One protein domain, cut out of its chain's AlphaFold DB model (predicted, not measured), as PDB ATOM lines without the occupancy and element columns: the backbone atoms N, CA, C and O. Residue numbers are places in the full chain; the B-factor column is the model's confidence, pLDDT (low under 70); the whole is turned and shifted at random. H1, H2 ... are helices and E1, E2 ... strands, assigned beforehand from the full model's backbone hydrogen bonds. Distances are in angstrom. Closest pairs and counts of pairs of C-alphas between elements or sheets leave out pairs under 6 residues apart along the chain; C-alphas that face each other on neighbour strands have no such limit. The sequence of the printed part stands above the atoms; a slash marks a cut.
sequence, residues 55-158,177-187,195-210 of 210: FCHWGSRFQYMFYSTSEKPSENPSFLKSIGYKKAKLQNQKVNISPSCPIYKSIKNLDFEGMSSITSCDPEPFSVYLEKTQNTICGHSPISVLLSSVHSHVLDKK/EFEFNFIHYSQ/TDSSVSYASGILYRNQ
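This is residues 55 to 158, 177 to 187 and 195 to 210 of the 210 residues of an uncharacterized protein of Smittium megazygosporum (UniProt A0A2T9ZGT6). A long, narrow rod: a two-stranded ribbon, E1 and E2, runs along one side, helix H2 packs lengthwise over it, and H3 folds back along H2 on the side away from the ribbon. H4 turns back again and reaches to one end of the rod, while residues 87 to 92, of which 87 to 90 belong to H1, stick out at the other end. The printed part has 131 residues, with four named helices followed by two named strands, H1 H2 H3 H4 E1 E2; the sheet, in the order E1 - E2, is antiparallel, and the class is mixed, helices and strands. The whole is only just loose, close to compact, with a radius of gyration of the C-alphas of 17.1 A and spans of 63 by 24 by 23 A.

Strand E1 is residues 178 to 187, 27.5 A from first to last C-alpha. E2 is residues 198 to 208, 33.1 A, ending with C-alpha 208 at (127.349, 98.282, 172.289). H2 is residues 103 to 119, 24.2 A, beginning with C-alpha 103 at (120.907, 131.849, 161.040). H3 is residues 123 to 133, 15.6 A, and H4 is residues 140 to 158, 27.1 A. H1 is residues 82 to 90, 12.9 A, beginning with C-alpha 82 at (126.726, 136.565, 149.861).

E1 and E2 are antiparallel neighbours at 160 degrees, with N 179 and O 207 at 2.9 A and N 201 and O 186 at 2.8 A, both within hydrogen-bond range. Residues 57 to 58 pair, antiparallel, with residues 198 to 199 of E2. The closest C-alphas of H2 and E1 are those of Thr 119 and Phe 180, 4.9 A apart. H2 and H3 touch as a helical hairpin, closest at the C-alphas of Ser 117 and Phe 126, 4.9 A, with a shallow tilt of 21 degrees, opposite ways. H3 and H4 form a second helical hairpin; H4 touches H3 with residues 144 to 151 alone, and the closest C-alphas, of Pro 123 and Leu 147, are 5.0 A apart. H2 and H4 are close but not clearly touching, at 7.4 A between the C-alphas of Ile 118 and Leu 147. H1 touches no helix, and it is apart from E1 and E2. Each O i to N i+4 pair is within hydrogen-bond range in H2, H3 and H4, against 3 of 5 in H1.

The two C-alphas farthest apart are those of Gln 91 and Lys 158, 63.2 A. Residues 159 to 176 are not printed, with 11.5 A between C-alphas 158 and 177, and residues 188 to 194 are not printed, with 16.1 A between C-alphas 187 and 195. The link from H1 to H2, 12 residues, is long. Residues 55 to 81 hold no named element. The mean pLDDT of the printed part is 92.1; residues 82 to 85, 87 to 88, 92 to 95 and 210 are under 70.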
ATOM      1  N   PHE A  55     131.394 119.742 162.762       98.62
ATOM      2  CA  PHE A  55     130.109 119.745 162.044       98.62
ATOM      3  C   PHE A  55     130.051 120.912 161.040       98.62
ATOM      4  O   PHE A  55     131.051 121.171 160.383       98.62
ATOM      5  N   CYS A  56     128.921 121.603 160.857       98.69
ATOM      6  CA  CYS A  56     128.785 122.667 159.862       98.69
ATOM      7  C   CYS A  56     129.847 123.772 159.993       98.69
ATOM      8  O   CYS A  56     129.964 124.443 161.021       98.69
ATOM      9  N   HIS A  57     130.577 124.013 158.906       98.69
ATOM     10  CA  HIS A  57     131.404 125.193 158.685       98.69
ATOM     11  C   HIS A  57     130.576 126.205 157.885       98.69
ATOM     12  O   HIS A  57     130.509 126.167 156.655       98.69
ATOM     13  N   TRP A  58     129.924 127.128 158.589       98.44
ATOM     14  CA  TRP A  58     128.994 128.077 157.986       98.44
ATOM     15  C   TRP A  58     129.630 129.444 157.744       98.44
ATOM     16  O   TRP A  58     130.273 130.024 158.623       98.44
ATOM     17  N   GLY A  59     129.425 129.998 156.555       96.31
ATOM     18  CA  GLY A  59     129.774 131.366 156.190       96.31
ATOM     19  C   GLY A  59     130.409 131.477 154.809       96.31
ATOM     20  O   GLY A  59     130.875 130.508 154.210       96.31
ATOM     21  N   SER A  60     130.485 132.711 154.309       93.69
ATOM     22  CA  SER A  60     131.040 132.995 152.976       93.69
ATOM     23  C   SER A  60     132.488 132.516 152.791       93.69
ATOM     24  O   SER A  60     132.841 132.065 151.704       93.69
ATOM     25  N   ARG A  61     133.307 132.539 153.854       94.44
ATOM     26  CA  ARG A  61     134.694 132.033 153.835       94.44
ATOM     27  C   ARG A  61     134.804 130.523 153.606       94.44
ATOM     28  O   ARG A  61     135.847 130.063 153.164       94.44
ATOM     29  N   PHE A  62     133.740 129.781 153.904       96.12
ATOM     30  CA  PHE A  62     133.633 128.341 153.664       96.12
ATOM     31  C   PHE A  62     132.834 128.027 152.397       96.12
ATOM     32  O   PHE A  62     132.567 126.867 152.117       96.12
ATOM     33  N   GLN A  63     132.408 129.058 151.654       95.62
ATOM     34  CA  GLN A  63     131.522 128.933 150.491       95.62
ATOM     35  C   GLN A  63     130.209 128.189 150.797       95.62
ATOM     36  O   GLN A  63     129.549 127.688 149.892       95.62
ATOM     37  N   TYR A  64     129.793 128.180 152.065       97.06
ATOM     38  CA  TYR A  64     128.637 127.431 152.535       97.06
ATOM     39  C   TYR A  64     127.750 128.322 153.397       97.06
ATOM     40  O   TYR A  64     128.093 128.675 154.519       97.06
ATOM     41  N   MET A  65     126.613 128.748 152.851       96.31
ATOM     42  CA  MET A  65     125.683 129.662 153.524       96.31
ATOM     43  C   MET A  65     124.261 129.101 153.519       96.31
ATOM     44  O   MET A  65     123.310 129.800 153.169       96.31
ATOM     45  N   PHE A  66     124.132 127.819 153.855       96.88
ATOM     46  CA  PHE A  66     122.849 127.129 153.926       96.88
ATOM     47  C   PHE A  66     121.876 127.860 154.865       96.88
ATOM     48  O   PHE A  66     122.266 128.331 155.933       96.88
ATOM     49  N   TYR A  67     120.610 127.968 154.480       96.38
ATOM     50  CA  TYR A  67     119.567 128.546 155.317       96.38
ATOM     51  C   TYR A  67     118.232 127.856 155.070       96.38
ATOM     52  O   TYR A  67     117.810 127.674 153.933       96.38
ATOM     53  N   SER A  68     117.538 127.502 156.142       95.12
ATOM     54  CA  SER A  68     116.186 126.964 156.091       95.12
ATOM     55  C   SER A  68     115.431 127.333 157.360       95.12
ATOM     56  O   SER A  68     115.983 127.354 158.461       95.12
ATOM     57  N   THR A  69     114.143 127.624 157.209       94.38
ATOM     58  CA  THR A  69     113.227 127.801 158.341       94.38
ATOM     59  C   THR A  69     112.592 126.483 158.784       94.38
ATOM     60  O   THR A  69     111.874 126.481 159.779       94.38
ATOM     61  N   SER A  70     112.823 125.389 158.046       93.25
ATOM     62  CA  SER A  70     112.330 124.050 158.373       93.25
ATOM     63  C   SER A  70     113.116 123.434 159.536       93.25
ATOM     64  O   SER A  70     114.302 123.719 159.729       93.25
ATOM     65  N   GLU A  71     112.461 122.561 160.298       91.12
ATOM     66  CA  GLU A  71     113.119 121.662 161.259       91.12
ATOM     67  C   GLU A  71     113.720 120.425 160.583       91.12
ATOM     68  O   GLU A  71     114.589 119.783 161.162       91.12
ATOM     69  N   LYS A  72     113.337 120.157 159.328       94.94
ATOM     70  CA  LYS A  72     113.953 119.156 158.452       94.94
ATOM     71  C   LYS A  72     114.518 119.826 157.193       94.94
ATOM     72  O   LYS A  72     113.855 119.853 156.148       94.94
ATOM     73  N   PRO A  73     115.675 120.502 157.300       95.69
ATOM     74  CA  PRO A  73     116.214 121.312 156.214       95.69
ATOM     75  C   PRO A  73     116.464 120.586 154.889       95.69
ATOM     76  O   PRO A  73     116.378 121.238 153.844       95.69
ATOM     77  N   SER A  74     116.736 119.279 154.906       97.06
ATOM     78  CA  SER A  74     117.015 118.496 153.694       97.06
ATOM     79  C   SER A  74     115.846 118.405 152.705       97.06
ATOM     80  O   SER A  74     116.072 118.129 151.529       97.06
ATOM     81  N   GLU A  75     114.602 118.650 153.131       96.06
ATOM     82  CA  GLU A  75     113.431 118.567 152.242       96.06
ATOM     83  C   GLU A  75     113.375 119.707 151.223       96.06
ATOM     84  O   GLU A  75     112.913 119.510 150.103       96.06
ATOM     85  N   ASN A  76     113.850 120.893 151.605       93.00
ATOM     86  CA  ASN A  76     113.860 122.087 150.763       93.00
ATOM     87  C   ASN A  76     115.143 122.895 151.033       93.00
ATOM     88  O   ASN A  76     115.086 123.939 151.696       93.00
ATOM     89  N   PRO A  77     116.311 122.409 150.571       93.62
ATOM     90  CA  PRO A  77     117.593 123.050 150.832       93.62
ATOM     91  C   PRO A  77     117.659 124.419 150.149       93.62
ATOM     92  O   PRO A  77     117.261 124.588 148.995       93.62
ATOM     93  N   SER A  78     118.177 125.421 150.855       94.12
ATOM     94  CA  SER A  78     118.331 126.769 150.309       94.12
ATOM     95  C   SER A  78     119.593 127.437 150.846       94.12
ATOM     96  O   SER A  78     120.123 127.044 151.883       94.12
ATOM     97  N   PHE A  79     120.100 128.442 150.130       93.81
ATOM     98  CA  PHE A  79     121.365 129.104 150.448       93.81
ATOM     99  C   PHE A  79     121.222 130.623 150.372       93.81
ATOM    100  O   PHE A  79     120.650 131.169 149.422       93.81
ATOM    101  N   LEU A  80     121.794 131.325 151.348       91.06
ATOM    102  CA  LEU A  80     121.912 132.778 151.306       91.06
ATOM    103  C   LEU A  80     122.942 133.194 150.250       91.06
ATOM    104  O   LEU A  80     124.005 132.594 150.100       91.06
ATOM    105  N   LYS A  81     122.655 134.283 149.534       80.94
ATOM    106  CA  LYS A  81     123.552 134.833 148.509       80.94
ATOM    107  C   LYS A  81     124.452 135.919 149.105       80.94
ATOM    108  O   LYS A  81     124.004 137.047 149.308       80.94
ATOM    109  N   SER A  82     125.739 135.616 149.303       67.81
ATOM    110  CA  SER A  82     126.726 136.565 149.861       67.81
ATOM    111  C   SER A  82     126.889 137.851 149.028       67.81
ATOM    112  O   SER A  82     126.882 138.959 149.569       67.81
ATOM    113  N   ILE A  83     126.971 137.723 147.696       61.97
ATOM    114  CA  ILE A  83     127.199 138.854 146.770       61.97
ATOM    115  C   ILE A  83     126.014 139.834 146.787       61.97
ATOM    116  O   ILE A  83     126.202 141.050 146.770       61.97
ATOM    117  N   GLY A  84     124.788 139.308 146.874       61.66
ATOM    118  CA  GLY A  84     123.576 140.118 146.985       61.66
ATOM    119  C   GLY A  84     123.435 140.777 148.354       61.66
ATOM    120  O   GLY A  84     122.986 141.916 148.426       61.66
ATOM    121  N   TYR A  85     123.877 140.108 149.424       68.56
ATOM    122  CA  TYR A  85     123.725 140.588 150.796       68.56
ATOM    123  C   TYR A  85     124.417 141.936 151.039       68.56
ATOM    124  O   TYR A  85     123.786 142.862 151.544       68.56
ATOM    125  N   LYS A  86     125.686 142.094 150.634       70.12
ATOM    126  CA  LYS A  86     126.424 143.356 150.849       70.12
ATOM    127  C   LYS A  86     125.757 144.537 150.138       70.12
ATOM    128  O   LYS A  86     125.602 145.603 150.725       70.12
ATOM    129  N   LYS A  87     125.320 144.332 148.890       68.81
ATOM    130  CA  LYS A  87     124.615 145.352 148.102       68.81
ATOM    131  C   LYS A  87     123.224 145.645 148.670       68.81
ATOM    132  O   LYS A  87     122.865 146.810 148.787       68.81
ATOM    133  N   ALA A  88     122.482 144.615 149.070       69.12
ATOM    134  CA  ALA A  88     121.166 144.752 149.687       69.12
ATOM    135  C   ALA A  88     121.245 145.530 151.009       69.12
ATOM    136  O   ALA A  88     120.495 146.482 151.199       69.12
ATOM    137  N   LYS A  89     122.218 145.211 151.870       72.00
ATOM    138  CA  LYS A  89     122.465 145.919 153.135       72.00
ATOM    139  C   LYS A  89     122.803 147.397 152.912       72.00
ATOM    140  O   LYS A  89     122.230 148.250 153.577       72.00
ATOM    141  N   LEU A  90     123.663 147.707 151.936       70.12
ATOM    142  CA  LEU A  90     123.987 149.090 151.547       70.12
ATOM    143  C   LEU A  90     122.774 149.862 151.002       70.12
ATOM    144  O   LEU A  90     122.711 151.080 151.130       70.12
ATOM    145  N   GLN A  91     121.818 149.161 150.392       74.88
ATOM    146  CA  GLN A  91     120.600 149.735 149.814       74.88
ATOM    147  C   GLN A  91     119.392 149.680 150.768       74.88
ATOM    148  O   GLN A  91     118.272 149.932 150.329       74.88
ATOM    149  N   ASN A  92     119.587 149.334 152.051       63.94
ATOM    150  CA  ASN A  92     118.513 149.075 153.024       63.94
ATOM    151  C   ASN A  92     117.456 148.055 152.543       63.94
ATOM    152  O   ASN A  92     116.321 148.039 153.022       63.94
ATOM    153  N   GLN A  93     117.813 147.175 151.605       61.47
ATOM    154  CA  GLN A  93     116.964 146.069 151.184       61.47
ATOM    155  C   GLN A  93     117.024 144.951 152.224       61.47
ATOM    156  O   GLN A  93     118.093 144.453 152.585       61.47
ATOM    157  N   LYS A  94     115.846 144.541 152.695       59.84
ATOM    158  CA  LYS A  94     115.691 143.448 153.652       59.84
ATOM    159  C   LYS A  94     116.118 142.133 153.000       59.84
ATOM    160  O   LYS A  94     115.511 141.694 152.026       59.84
ATOM    161  N   VAL A  95     117.137 141.486 153.555       68.75
ATOM    162  CA  VAL A  95     117.380 140.067 153.286       68.75
ATOM    163  C   VAL A  95     116.395 139.269 154.131       68.75
ATOM    164  O   VAL A  95     116.236 139.548 155.318       68.75
ATOM    165  N   ASN A  96     115.701 138.318 153.506       74.00
ATOM    166  CA  ASN A  96     114.650 137.527 154.142       74.00
ATOM    167  C   ASN A  96     115.250 136.491 155.103       74.00
ATOM    168  O   ASN A  96     115.300 135.303 154.802       74.00
ATOM    169  N   ILE A  97     115.719 136.957 156.257       86.62
ATOM    170  CA  ILE A  97     115.994 136.120 157.424       86.62
ATOM    171  C   ILE A  97     114.750 136.192 158.302       86.62
ATOM    172  O   ILE A  97     114.336 137.275 158.722       86.62
ATOM    173  N   SER A  98     114.132 135.042 158.552       86.38
ATOM    174  CA  SER A  98     112.963 134.963 159.416       86.38
ATOM    175  C   SER A  98     113.342 135.289 160.865       86.38
ATOM    176  O   SER A  98     114.245 134.646 161.406       86.38
ATOM    177  N   PRO A  99     112.619 136.192 161.554       85.31
ATOM    178  CA  PRO A  99     112.812 136.422 162.986       85.31
ATOM    179  C   PRO A  99     112.617 135.161 163.843       85.31
ATOM    180  O   PRO A  99     113.236 135.033 164.894       85.31
ATOM    181  N   SER A 100     111.781 134.212 163.400       90.50
ATOM    182  CA  SER A 100     111.537 132.942 164.107       90.50
ATOM    183  C   SER A 100     112.632 131.887 163.888       90.50
ATOM    184  O   SER A 100     112.711 130.906 164.638       90.50
ATOM    185  N   CYS A 101     113.487 132.091 162.881       93.62
ATOM    186  CA  CYS A 101     114.636 131.242 162.585       93.62
ATOM    187  C   CYS A 101     115.855 132.096 162.193       93.62
ATOM    188  O   CYS A 101     116.144 132.262 161.000       93.62
ATOM    189  N   PRO A 102     116.577 132.651 163.186       95.00
ATOM    190  CA  PRO A 102     117.888 133.249 162.961       95.00
ATOM    191  C   PRO A 102     118.873 132.233 162.366       95.00
ATOM    192  O   PRO A 102     118.682 131.022 162.492       95.00
ATOM    193  N   ILE A 103     119.961 132.712 161.763       96.94
ATOM    194  CA  ILE A 103     120.907 131.849 161.040       96.94
ATOM    195  C   ILE A 103     121.496 130.761 161.948       96.94
ATOM    196  O   ILE A 103     121.460 129.592 161.576       96.94
ATOM    197  N   TYR A 104     121.946 131.097 163.162       97.88
ATOM    198  CA  TYR A 104     122.470 130.101 164.107       97.88
ATOM    199  C   TYR A 104     121.473 128.967 164.410       97.88
ATOM    200  O   TYR A 104     121.881 127.817 164.583       97.88
ATOM    201  N   LYS A 105     120.163 129.268 164.436       97.81
ATOM    202  CA  LYS A 105     119.099 128.276 164.637       97.81
ATOM    203  C   LYS A 105     118.922 127.409 163.394       97.81
ATOM    204  O   LYS A 105     118.793 126.200 163.526       97.81
ATOM    205  N   SER A 106     118.993 128.000 162.201       98.06
ATOM    206  CA  SER A 106     119.000 127.239 160.948       98.06
ATOM    207  C   SER A 106     120.197 126.288 160.857       98.06
ATOM    208  O   SER A 106     120.010 125.149 160.441       98.06
ATOM    209  N   ILE A 107     121.394 126.728 161.264       98.50
ATOM    210  CA  ILE A 107     122.593 125.874 161.334       98.50
ATOM    211  C   ILE A 107     122.358 124.734 162.327       98.50
ATOM    212  O   ILE A 107     122.600 123.580 162.003       98.50
ATOM    213  N   LYS A 108     121.810 125.040 163.510       98.56
ATOM    214  CA  LYS A 108     121.486 124.020 164.510       98.56
ATOM    215  C   LYS A 108     120.510 122.976 163.969       98.56
ATOM    216  O   LYS A 108     120.752 121.796 164.161       98.56
ATOM    217  N   ASN A 109     119.440 123.384 163.288       98.31
ATOM    218  CA  ASN A 109     118.493 122.442 162.686       98.31
ATOM    219  C   ASN A 109     119.171 121.555 161.631       98.31
ATOM    220  O   ASN A 109     118.928 120.354 161.595       98.31
ATOM    221  N   LEU A 110     120.043 122.143 160.802       98.69
ATOM    222  CA  LEU A 110     120.819 121.414 159.800       98.69
ATOM    223  C   LEU A 110     121.722 120.361 160.451       98.69
ATOM    224  O   LEU A 110     121.717 119.210 160.021       98.69
ATOM    225  N   ASP A 111     122.479 120.739 161.480       98.75
ATOM    226  CA  ASP A 111     123.371 119.815 162.181       98.75
ATOM    227  C   ASP A 111     122.591 118.738 162.938       98.75
ATOM    228  O   ASP A 111     122.975 117.576 162.893       98.75
ATOM    229  N   PHE A 112     121.467 119.084 163.574       98.56
ATOM    230  CA  PHE A 112     120.628 118.123 164.296       98.56
ATOM    231  C   PHE A 112     119.980 117.093 163.368       98.56
ATOM    232  O   PHE A 112     119.835 115.939 163.764       98.56
ATOM    233  N   GLU A 113     119.624 117.467 162.137       98.50
ATOM    234  CA  GLU A 113     119.170 116.497 161.136       98.50
ATOM    235  C   GLU A 113     120.289 115.501 160.786       98.50
ATOM    236  O   GLU A 113     120.057 114.291 160.791       98.50
ATOM    237  N   GLY A 114     121.520 115.987 160.587       98.44
ATOM    238  CA  GLY A 114     122.689 115.129 160.370       98.44
ATOM    239  C   GLY A 114     122.991 114.233 161.575       98.44
ATOM    240  O   GLY A 114     123.170 113.028 161.425       98.44
ATOM    241  N   MET A 115     122.964 114.784 162.789       98.62
ATOM    242  CA  MET A 115     123.124 114.027 164.036       98.62
ATOM    243  C   MET A 115     122.056 112.933 164.172       98.62
ATOM    244  O   MET A 115     122.388 111.798 164.498       98.62
ATOM    245  N   SER A 116     120.793 113.239 163.864       98.25
ATOM    246  CA  SER A 116     119.694 112.265 163.891       98.25
ATOM    247  C   SER A 116     119.946 111.093 162.937       98.25
ATOM    248  O   SER A 116     119.776 109.936 163.316       98.25
ATOM    249  N   SER A 117     120.442 111.376 161.727       98.12
ATOM    250  CA  SER A 117     120.812 110.332 160.761       98.12
ATOM    251  C   SER A 117     122.031 109.498 161.173       98.12
ATOM    252  O   SER A 117     122.162 108.365 160.738       98.12
ATOM    253  N   ILE A 118     122.914 110.017 162.032       98.31
ATOM    254  CA  ILE A 118     124.023 109.240 162.607       98.31
ATOM    255  C   ILE A 118     123.509 108.351 163.747       98.31
ATOM    256  O   ILE A 118     123.922 107.200 163.869       98.31
ATOM    257  N   THR A 119     122.576 108.854 164.562       97.31
ATOM    258  CA  THR A 119     121.967 108.097 165.665       97.31
ATOM    259  C   THR A 119     121.168 106.880 165.194       97.31
ATOM    260  O   THR A 119     121.016 105.933 165.961       97.31
ATOM    261  N   SER A 120     120.726 106.831 163.930       94.31
ATOM    262  CA  SER A 120     120.102 105.621 163.379       94.31
ATOM    263  C   SER A 120     121.073 104.450 163.202       94.31
ATOM    264  O   SER A 120     120.614 103.350 162.904       94.31
ATOM    265  N   CYS A 121     122.388 104.659 163.370       94.69
ATOM    266  CA  CYS A 121     123.421 103.636 163.177       94.69
ATOM    267  C   CYS A 121     123.367 102.975 161.781       94.69
ATOM    268  O   CYS A 121     123.766 101.824 161.613       94.69
ATOM    269  N   ASP A 122     122.880 103.715 160.783       92.38
ATOM    270  CA  ASP A 122     122.696 103.269 159.402       92.38
ATOM    271  C   ASP A 122     123.396 104.266 158.462       92.38
ATOM    272  O   ASP A 122     123.174 105.475 158.599       92.38
ATOM    273  N   PRO A 123     124.262 103.814 157.535       95.38
ATOM    274  CA  PRO A 123     124.939 104.712 156.605       95.38
ATOM    275  C   PRO A 123     123.997 105.411 155.608       95.38
ATOM    276  O   PRO A 123     124.309 106.522 155.168       95.38
ATOM    277  N   GLU A 124     122.861 104.811 155.236       96.12
ATOM    278  CA  GLU A 124     122.004 105.333 154.162       96.12
ATOM    279  C   GLU A 124     121.352 106.686 154.516       96.12
ATOM    280  O   GLU A 124     121.517 107.639 153.741       96.12
ATOM    281  N   PRO A 125     120.686 106.859 155.680       97.44
ATOM    282  CA  PRO A 125     120.116 108.148 156.071       97.44
ATOM    283  C   PRO A 125     121.133 109.294 156.080       97.44
ATOM    284  O   PRO A 125     120.810 110.407 155.655       97.44
ATOM    285  N   PHE A 126     122.364 109.032 156.533       97.94
ATOM    286  CA  PHE A 126     123.424 110.039 156.575       97.94
ATOM    287  C   PHE A 126     123.916 110.404 155.170       97.94
ATOM    288  O   PHE A 126     124.083 111.589 154.873       97.94
ATOM    289  N   SER A 127     124.056 109.420 154.271       96.94
ATOM    290  CA  SER A 127     124.386 109.667 152.860       96.94
ATOM    291  C   SER A 127     123.338 110.554 152.186       96.94
ATOM    292  O   SER A 127     123.671 111.599 151.624       96.94
ATOM    293  N   VAL A 128     122.054 110.207 152.325       97.62
ATOM    294  CA  VAL A 128     120.939 110.981 151.751       97.62
ATOM    295  C   VAL A 128     120.903 112.408 152.308       97.62
ATOM    296  O   VAL A 128     120.620 113.366 151.581       97.62
ATOM    297  N   TYR A 129     121.189 112.576 153.599       98.44
ATOM    298  CA  TYR A 129     121.297 113.889 154.230       98.44
ATOM    299  C   TYR A 129     122.428 114.732 153.619       98.44
ATOM    300  O   TYR A 129     122.201 115.898 153.266       98.44
ATOM    301  N   LEU A 130     123.626 114.161 153.467       97.69
ATOM    302  CA  LEU A 130     124.779 114.852 152.885       97.69
ATOM    303  C   LEU A 130     124.518 115.238 151.429       97.69
ATOM    304  O   LEU A 130     124.778 116.378 151.052       97.69
ATOM    305  N   GLU A 131     123.931 114.343 150.633       96.94
ATOM    306  CA  GLU A 131     123.572 114.617 149.238       96.94
ATOM    307  C   GLU A 131     122.643 115.831 149.112       96.94
ATOM    308  O   GLU A 131     122.884 116.725 148.296       96.94
ATOM    309  N   LYS A 132     121.603 115.900 149.949       97.88
ATOM    310  CA  LYS A 132     120.595 116.969 149.895       97.88
ATOM    311  C   LYS A 132     121.097 118.301 150.433       97.88
ATOM    312  O   LYS A 132     120.745 119.356 149.905       97.88
ATOM    313  N   THR A 133     121.861 118.271 151.520       98.25
ATOM    314  CA  THR A 133     122.217 119.487 152.265       98.25
ATOM    315  C   THR A 133     123.608 120.005 151.943       98.25
ATOM    316  O   THR A 133     123.865 121.199 152.118       98.25
ATOM    317  N   GLN A 134     124.497 119.126 151.480       97.88
ATOM    318  CA  GLN A 134     125.913 119.407 151.268       97.88
ATOM    319  C   GLN A 134     126.587 119.969 152.533       97.88
ATOM    320  O   GLN A 134     127.476 120.813 152.427       97.88
ATOM    321  N   ASN A 135     126.125 119.573 153.733       98.50
ATOM    322  CA  ASN A 135     126.684 120.087 154.985       98.50
ATOM    323  C   ASN A 135     128.195 119.833 155.053       98.50
ATOM    324  O   ASN A 135     128.689 118.767 154.695       98.50
ATOM    325  N   THR A 136     128.933 120.824 155.536       98.25
ATOM    326  CA  THR A 136     130.400 120.888 155.517       98.25
ATOM    327  C   THR A 136     131.039 120.161 156.703       98.25
ATOM    328  O   THR A 136     132.006 120.640 157.290       98.25
ATOM    329  N   ILE A 137     130.504 118.989 157.045       98.38
ATOM    330  CA  ILE A 137     131.012 118.117 158.112       98.38
ATOM    331  C   ILE A 137     132.375 117.564 157.676       98.38
ATOM    332  O   ILE A 137     132.452 116.739 156.764       98.38
ATOM    333  N   CYS A 138     133.469 117.998 158.308       96.19
ATOM    334  CA  CYS A 138     134.821 117.686 157.820       96.19
ATOM    335  C   CYS A 138     135.185 116.193 157.912       96.19
ATOM    336  O   CYS A 138     136.045 115.720 157.175       96.19
ATOM    337  N   GLY A 139     134.551 115.461 158.828       96.19
ATOM    338  CA  GLY A 139     134.729 114.029 159.048       96.19
ATOM    339  C   GLY A 139     133.571 113.190 158.517       96.19
ATOM    340  O   GLY A 139     133.321 112.117 159.060       96.19
ATOM    341  N   HIS A 140     132.866 113.634 157.471       96.81
ATOM    342  CA  HIS A 140     131.774 112.845 156.896       96.81
ATOM    343  C   HIS A 140     132.238 111.441 156.457       96.81
ATOM    344  O   HIS A 140     131.580 110.463 156.786       96.81
ATOM    345  N   SER A 141     133.409 111.308 155.818       97.06
ATOM    346  CA  SER A 141     133.955 110.003 155.408       97.06
ATOM    347  C   SER A 141     134.241 109.053 156.583       97.06
ATOM    348  O   SER A 141     133.732 107.934 156.560       97.06
ATOM    349  N   PRO A 142     134.997 109.428 157.639       97.81
ATOM    350  CA  PRO A 142     135.197 108.529 158.777       97.81
ATOM    351  C   PRO A 142     133.912 108.243 159.576       97.81
ATOM    352  O   PRO A 142     133.797 107.154 160.137       97.81
ATOM    353  N   ILE A 143     132.931 109.157 159.606       98.19
ATOM    354  CA  ILE A 143     131.599 108.875 160.173       98.19
ATOM    355  C   ILE A 143     130.877 107.809 159.339       98.19
ATOM    356  O   ILE A 143     130.387 106.833 159.899       98.19
ATOM    357  N   SER A 144     130.854 107.948 158.012       97.69
ATOM    358  CA  SER A 144     130.247 106.953 157.124       97.69
ATOM    359  C   SER A 144     130.918 105.583 157.254       97.69
ATOM    360  O   SER A 144     130.216 104.582 157.329       97.69
ATOM    361  N   VAL A 145     132.251 105.525 157.380       98.12
ATOM    362  CA  VAL A 145     132.973 104.268 157.656       98.12
ATOM    363  C   VAL A 145     132.529 103.647 158.981       98.12
ATOM    364  O   VAL A 145     132.285 102.445 159.016       98.12
ATOM    365  N   LEU A 146     132.368 104.436 160.053       98.00
ATOM    366  CA  LEU A 146     131.845 103.932 161.332       98.00
ATOM    367  C   LEU A 146     130.441 103.329 161.167       98.00
ATOM    368  O   LEU A 146     130.200 102.216 161.632       98.00
ATOM    369  N   LEU A 147     129.529 104.042 160.500       97.62
ATOM    370  CA  LEU A 147     128.160 103.571 160.259       97.62
ATOM    371  C   LEU A 147     128.149 102.300 159.400       97.62
ATOM    372  O   LEU A 147     127.441 101.347 159.717       97.62
ATOM    373  N   SER A 148     128.987 102.242 158.363       97.31
ATOM    374  CA  SER A 148     129.182 101.032 157.564       97.31
ATOM    375  C   SER A 148     129.742  99.877 158.396       97.31
ATOM    376  O   SER A 148     129.266  98.759 158.250       97.31
ATOM    377  N   SER A 149     130.685 100.114 159.314       97.25
ATOM    378  CA  SER A 149     131.200  99.066 160.207       97.25
ATOM    379  C   SER A 149     130.141  98.506 161.147       97.25
ATOM    380  O   SER A 149     130.097  97.291 161.341       97.25
ATOM    381  N   VAL A 150     129.284  99.364 161.708       95.94
ATOM    382  CA  VAL A 150     128.135  98.931 162.520       95.94
ATOM    383  C   VAL A 150     127.195  98.070 161.676       95.94
ATOM    384  O   VAL A 150     126.848  96.959 162.077       95.94
ATOM    385  N   HIS A 151     126.835  98.552 160.485       93.94
ATOM    386  CA  HIS A 151     125.954  97.841 159.564       93.94
ATOM    387  C   HIS A 151     126.510  96.457 159.187       93.94
ATOM    388  O   HIS A 151     125.816  95.449 159.344       93.94
ATOM    389  N   SER A 152     127.777  96.382 158.767       94.12
ATOM    390  CA  SER A 152     128.441  95.129 158.391       94.12
ATOM    391  C   SER A 152     128.535  94.145 159.557       94.12
ATOM    392  O   SER A 152     128.229  92.967 159.384       94.12
ATOM    393  N   HIS A 153     128.868  94.614 160.767       92.94
ATOM    394  CA  HIS A 153     128.909  93.760 161.964       92.94
ATOM    395  C   HIS A 153     127.551  93.107 162.247       92.94
ATOM    396  O   HIS A 153     127.467  91.901 162.494       92.94
ATOM    397  N   VAL A 154     126.469  93.888 162.177       90.44
ATOM    398  CA  VAL A 154     125.105  93.384 162.396       90.44
ATOM    399  C   VAL A 154     124.709  92.369 161.318       90.44
ATOM    400  O   VAL A 154     124.071  91.359 161.631       90.44
ATOM    401  N   LEU A 155     125.085  92.599 160.055       88.06
ATOM    402  CA  LEU A 155     124.817  91.657 158.964       88.06
ATOM    403  C   LEU A 155     125.564  90.331 159.137       88.06
ATOM    404  O   LEU A 155     124.957  89.273 158.952       88.06
ATOM    405  N   ASP A 156     126.841  90.364 159.507       87.50
ATOM    406  CA  ASP A 156     127.646  89.152 159.687       87.50
ATOM    407  C   ASP A 156     127.105  88.289 160.835       87.50
ATOM    408  O   ASP A 156     126.894  87.086 160.666       87.50
ATOM    409  N   LYS A 157     126.714  88.909 161.955       83.94
ATOM    410  CA  LYS A 157     126.031  88.225 163.068       83.94
ATOM    411  C   LYS A 157     124.716  87.564 162.650       83.94
ATOM    412  O   LYS A 157     124.404  86.466 163.114       83.94
ATOM    413  N   LYS A 158     123.924  88.220 161.794       84.62
ATOM    414  CA  LYS A 158     122.665  87.653 161.280       84.62
ATOM    415  C   LYS A 158     122.918  86.429 160.399       84.62
ATOM    416  O   LYS A 158     122.189  85.446 160.540       84.62
ATOM    417  N   GLU A 177     121.927  96.094 168.702       87.44
ATOM    418  CA  GLU A 177     123.222  95.789 169.348       87.44
ATOM    419  C   GLU A 177     124.048  97.059 169.590       87.44
ATOM    420  O   GLU A 177     124.867  97.098 170.501       87.44
ATOM    421  N   PHE A 178     123.822  98.106 168.800       92.25
ATOM    422  CA  PHE A 178     124.487  99.389 168.946       92.25
ATOM    423  C   PHE A 178     123.491 100.521 169.177       92.25
ATOM    424  O   PHE A 178     122.409 100.545 168.584       92.25
ATOM    425  N   GLU A 179     123.894 101.488 169.994       94.50
ATOM    426  CA  GLU A 179     123.147 102.709 170.287       94.50
ATOM    427  C   GLU A 179     124.098 103.910 170.244       94.50
ATOM    428  O   GLU A 179     125.110 103.931 170.943       94.50
ATOM    429  N   PHE A 180     123.794 104.921 169.426       96.44
ATOM    430  CA  PHE A 180     124.620 106.122 169.315       96.44
ATOM    431  C   PHE A 180     123.924 107.335 169.928       96.44
ATOM    432  O   PHE A 180     122.880 107.778 169.448       96.44
ATOM    433  N   ASN A 181     124.568 107.954 170.915       96.94
ATOM    434  CA  ASN A 181     124.039 109.115 171.622       96.94
ATOM    435  C   ASN A 181     124.959 110.328 171.496       96.94
ATOM    436  O   ASN A 181     126.116 110.292 171.916       96.94
ATOM    437  N   PHE A 182     124.433 111.442 170.983       98.31
ATOM    438  CA  PHE A 182     125.098 112.738 171.102       98.31
ATOM    439  C   PHE A 182     124.892 113.316 172.504       98.31
ATOM    440  O   PHE A 182     123.766 113.468 172.967       98.31
ATOM    441  N   ILE A 183     125.988 113.680 173.169       98.00
ATOM    442  CA  ILE A 183     125.987 114.175 174.555       98.00
ATOM    443  C   ILE A 183     126.164 115.692 174.645       98.00
ATOM    444  O   ILE A 183     125.844 116.302 175.665       98.00
ATOM    445  N   HIS A 184     126.688 116.321 173.592       98.44
ATOM    446  CA  HIS A 184     126.896 117.763 173.562       98.44
ATOM    447  C   HIS A 184     126.852 118.304 172.137       98.44
ATOM    448  O   HIS A 184     127.294 117.646 171.194       98.44
ATOM    449  N   TYR A 185     126.361 119.536 172.013       98.75
ATOM    450  CA  TYR A 185     126.395 120.326 170.792       98.75
ATOM    451  C   TYR A 185     126.693 121.784 171.138       98.75
ATOM    452  O   TYR A 185     126.101 122.346 172.065       98.75
ATOM    453  N   SER A 186     127.562 122.414 170.356       98.62
ATOM    454  CA  SER A 186     127.862 123.839 170.464       98.62
ATOM    455  C   SER A 186     128.193 124.444 169.102       98.62
ATOM    456  O   SER A 186     128.434 123.744 168.123       98.62
ATOM    457  N   GLN A 187     128.197 125.771 169.041       98.69
ATOM    458  CA  GLN A 187     128.667 126.543 167.893       98.69
ATOM    459  C   GLN A 187     129.760 127.484 168.381       98.69
ATOM    460  O   GLN A 187     129.640 128.048 169.470       98.69
ATOM    461  N   THR A 195     127.323 138.171 157.047       90.31
ATOM    462  CA  THR A 195     128.779 138.395 157.003       90.31
ATOM    463  C   THR A 195     129.555 137.615 158.055       90.31
ATOM    464  O   THR A 195     130.774 137.507 157.920       90.31
ATOM    465  N   ASP A 196     128.883 137.083 159.075       94.31
ATOM    466  CA  ASP A 196     129.514 136.292 160.125       94.31
ATOM    467  C   ASP A 196     129.870 134.884 159.615       94.31
ATOM    468  O   ASP A 196     129.572 134.481 158.485       94.31
ATOM    469  N   SER A 197     130.535 134.115 160.473       97.31
ATOM    470  CA  SER A 197     130.813 132.700 160.237       97.31
ATOM    471  C   SER A 197     130.904 131.946 161.556       97.31
ATOM    472  O   SER A 197     131.245 132.542 162.581       97.31
ATOM    473  N   SER A 198     130.645 130.643 161.518       98.56
ATOM    474  CA  SER A 198     130.788 129.751 162.668       98.56
ATOM    475  C   SER A 198     131.225 128.356 162.238       98.56
ATOM    476  O   SER A 198     131.080 127.982 161.076       98.56
ATOM    477  N   VAL A 199     131.745 127.597 163.195       98.75
ATOM    478  CA  VAL A 199     131.924 126.146 163.106       98.75
ATOM    479  C   VAL A 199     131.088 125.506 164.211       98.75
ATOM    480  O   VAL A 199     131.084 126.006 165.339       98.75
ATOM    481  N   SER A 200     130.355 124.449 163.885       98.88
ATOM    482  CA  SER A 200     129.608 123.648 164.856       98.88
ATOM    483  C   SER A 200     130.453 122.491 165.385       98.88
ATOM    484  O   SER A 200     131.240 121.898 164.650       98.88
ATOM    485  N   TYR A 201     130.243 122.131 166.648       98.69
ATOM    486  CA  TYR A 201     130.904 121.010 167.312       98.69
ATOM    487  C   TYR A 201     129.861 120.100 167.948       98.69
ATOM    488  O   TYR A 201     128.946 120.579 168.623       98.69
ATOM    489  N   ALA A 202     130.034 118.790 167.794       98.56
ATOM    490  CA  ALA A 202     129.226 117.790 168.471       98.56
ATOM    491  C   ALA A 202     130.124 116.694 169.048       98.56
ATOM    492  O   ALA A 202     131.147 116.346 168.463       98.56
ATOM    493  N   SER A 203     129.728 116.140 170.189       98.19
ATOM    494  CA  SER A 203     130.361 114.948 170.756       98.19
ATOM    495  C   SER A 203     129.302 113.887 170.992       98.19
ATOM    496  O   SER A 203     128.244 114.194 171.546       98.19
ATOM    497  N   GLY A 204     129.595 112.651 170.607       97.88
ATOM    498  CA  GLY A 204     128.711 111.511 170.801       97.88
ATOM    499  C   GLY A 204     129.478 110.246 171.148       97.88
ATOM    500  O   GLY A 204     130.704 110.203 171.035       97.88
ATOM    501  N   ILE A 205     128.743 109.249 171.621       97.62
ATOM    502  CA  ILE A 205     129.261 107.960 172.067       97.62
ATOM    503  C   ILE A 205     128.416 106.867 171.419       97.62
ATOM    504  O   ILE A 205     127.189 106.913 171.487       97.62
ATOM    505  N   LEU A 206     129.090 105.896 170.809       96.81
ATOM    506  CA  LEU A 206     128.498 104.644 170.359       96.81
ATOM    507  C   LEU A 206     128.657 103.612 171.477       96.81
ATOM    508  O   LEU A 206     129.781 103.269 171.847       96.81
ATOM    509  N   TYR A 207     127.544 103.124 172.001       93.94
ATOM    510  CA  TYR A 207     127.494 102.009 172.932       93.94
ATOM    511  C   TYR A 207     127.191 100.725 172.178       93.94
ATOM    512  O   TYR A 207     126.444 100.726 171.200       93.94
ATOM    513  N   ARG A 208     127.759  99.626 172.667       89.94
ATOM    514  CA  ARG A 208     127.349  98.282 172.289       89.94
ATOM    515  C   ARG A 208     126.575  97.677 173.451       89.94
ATOM    516  O   ARG A 208     127.138  97.513 174.534       89.94
ATOM    517  N   ASN A 209     125.307  97.376 173.217       84.00
ATOM    518  CA  ASN A 209     124.423  96.732 174.174       84.00
ATOM    519  C   ASN A 209     124.862  95.268 174.327       84.00
ATOM    520  O   ASN A 209     124.989  94.550 173.331       84.00
ATOM    521  N   GLN A 210     125.186  94.874 175.562       63.03
ATOM    522  CA  GLN A 210     125.595  93.514 175.930       63.03
ATOM    523  C   GLN A 210     124.398  92.681 176.369       63.03
ATOM    524  O   GLN A 210     123.536  93.242 177.083       63.03
TER     525      GLN A 210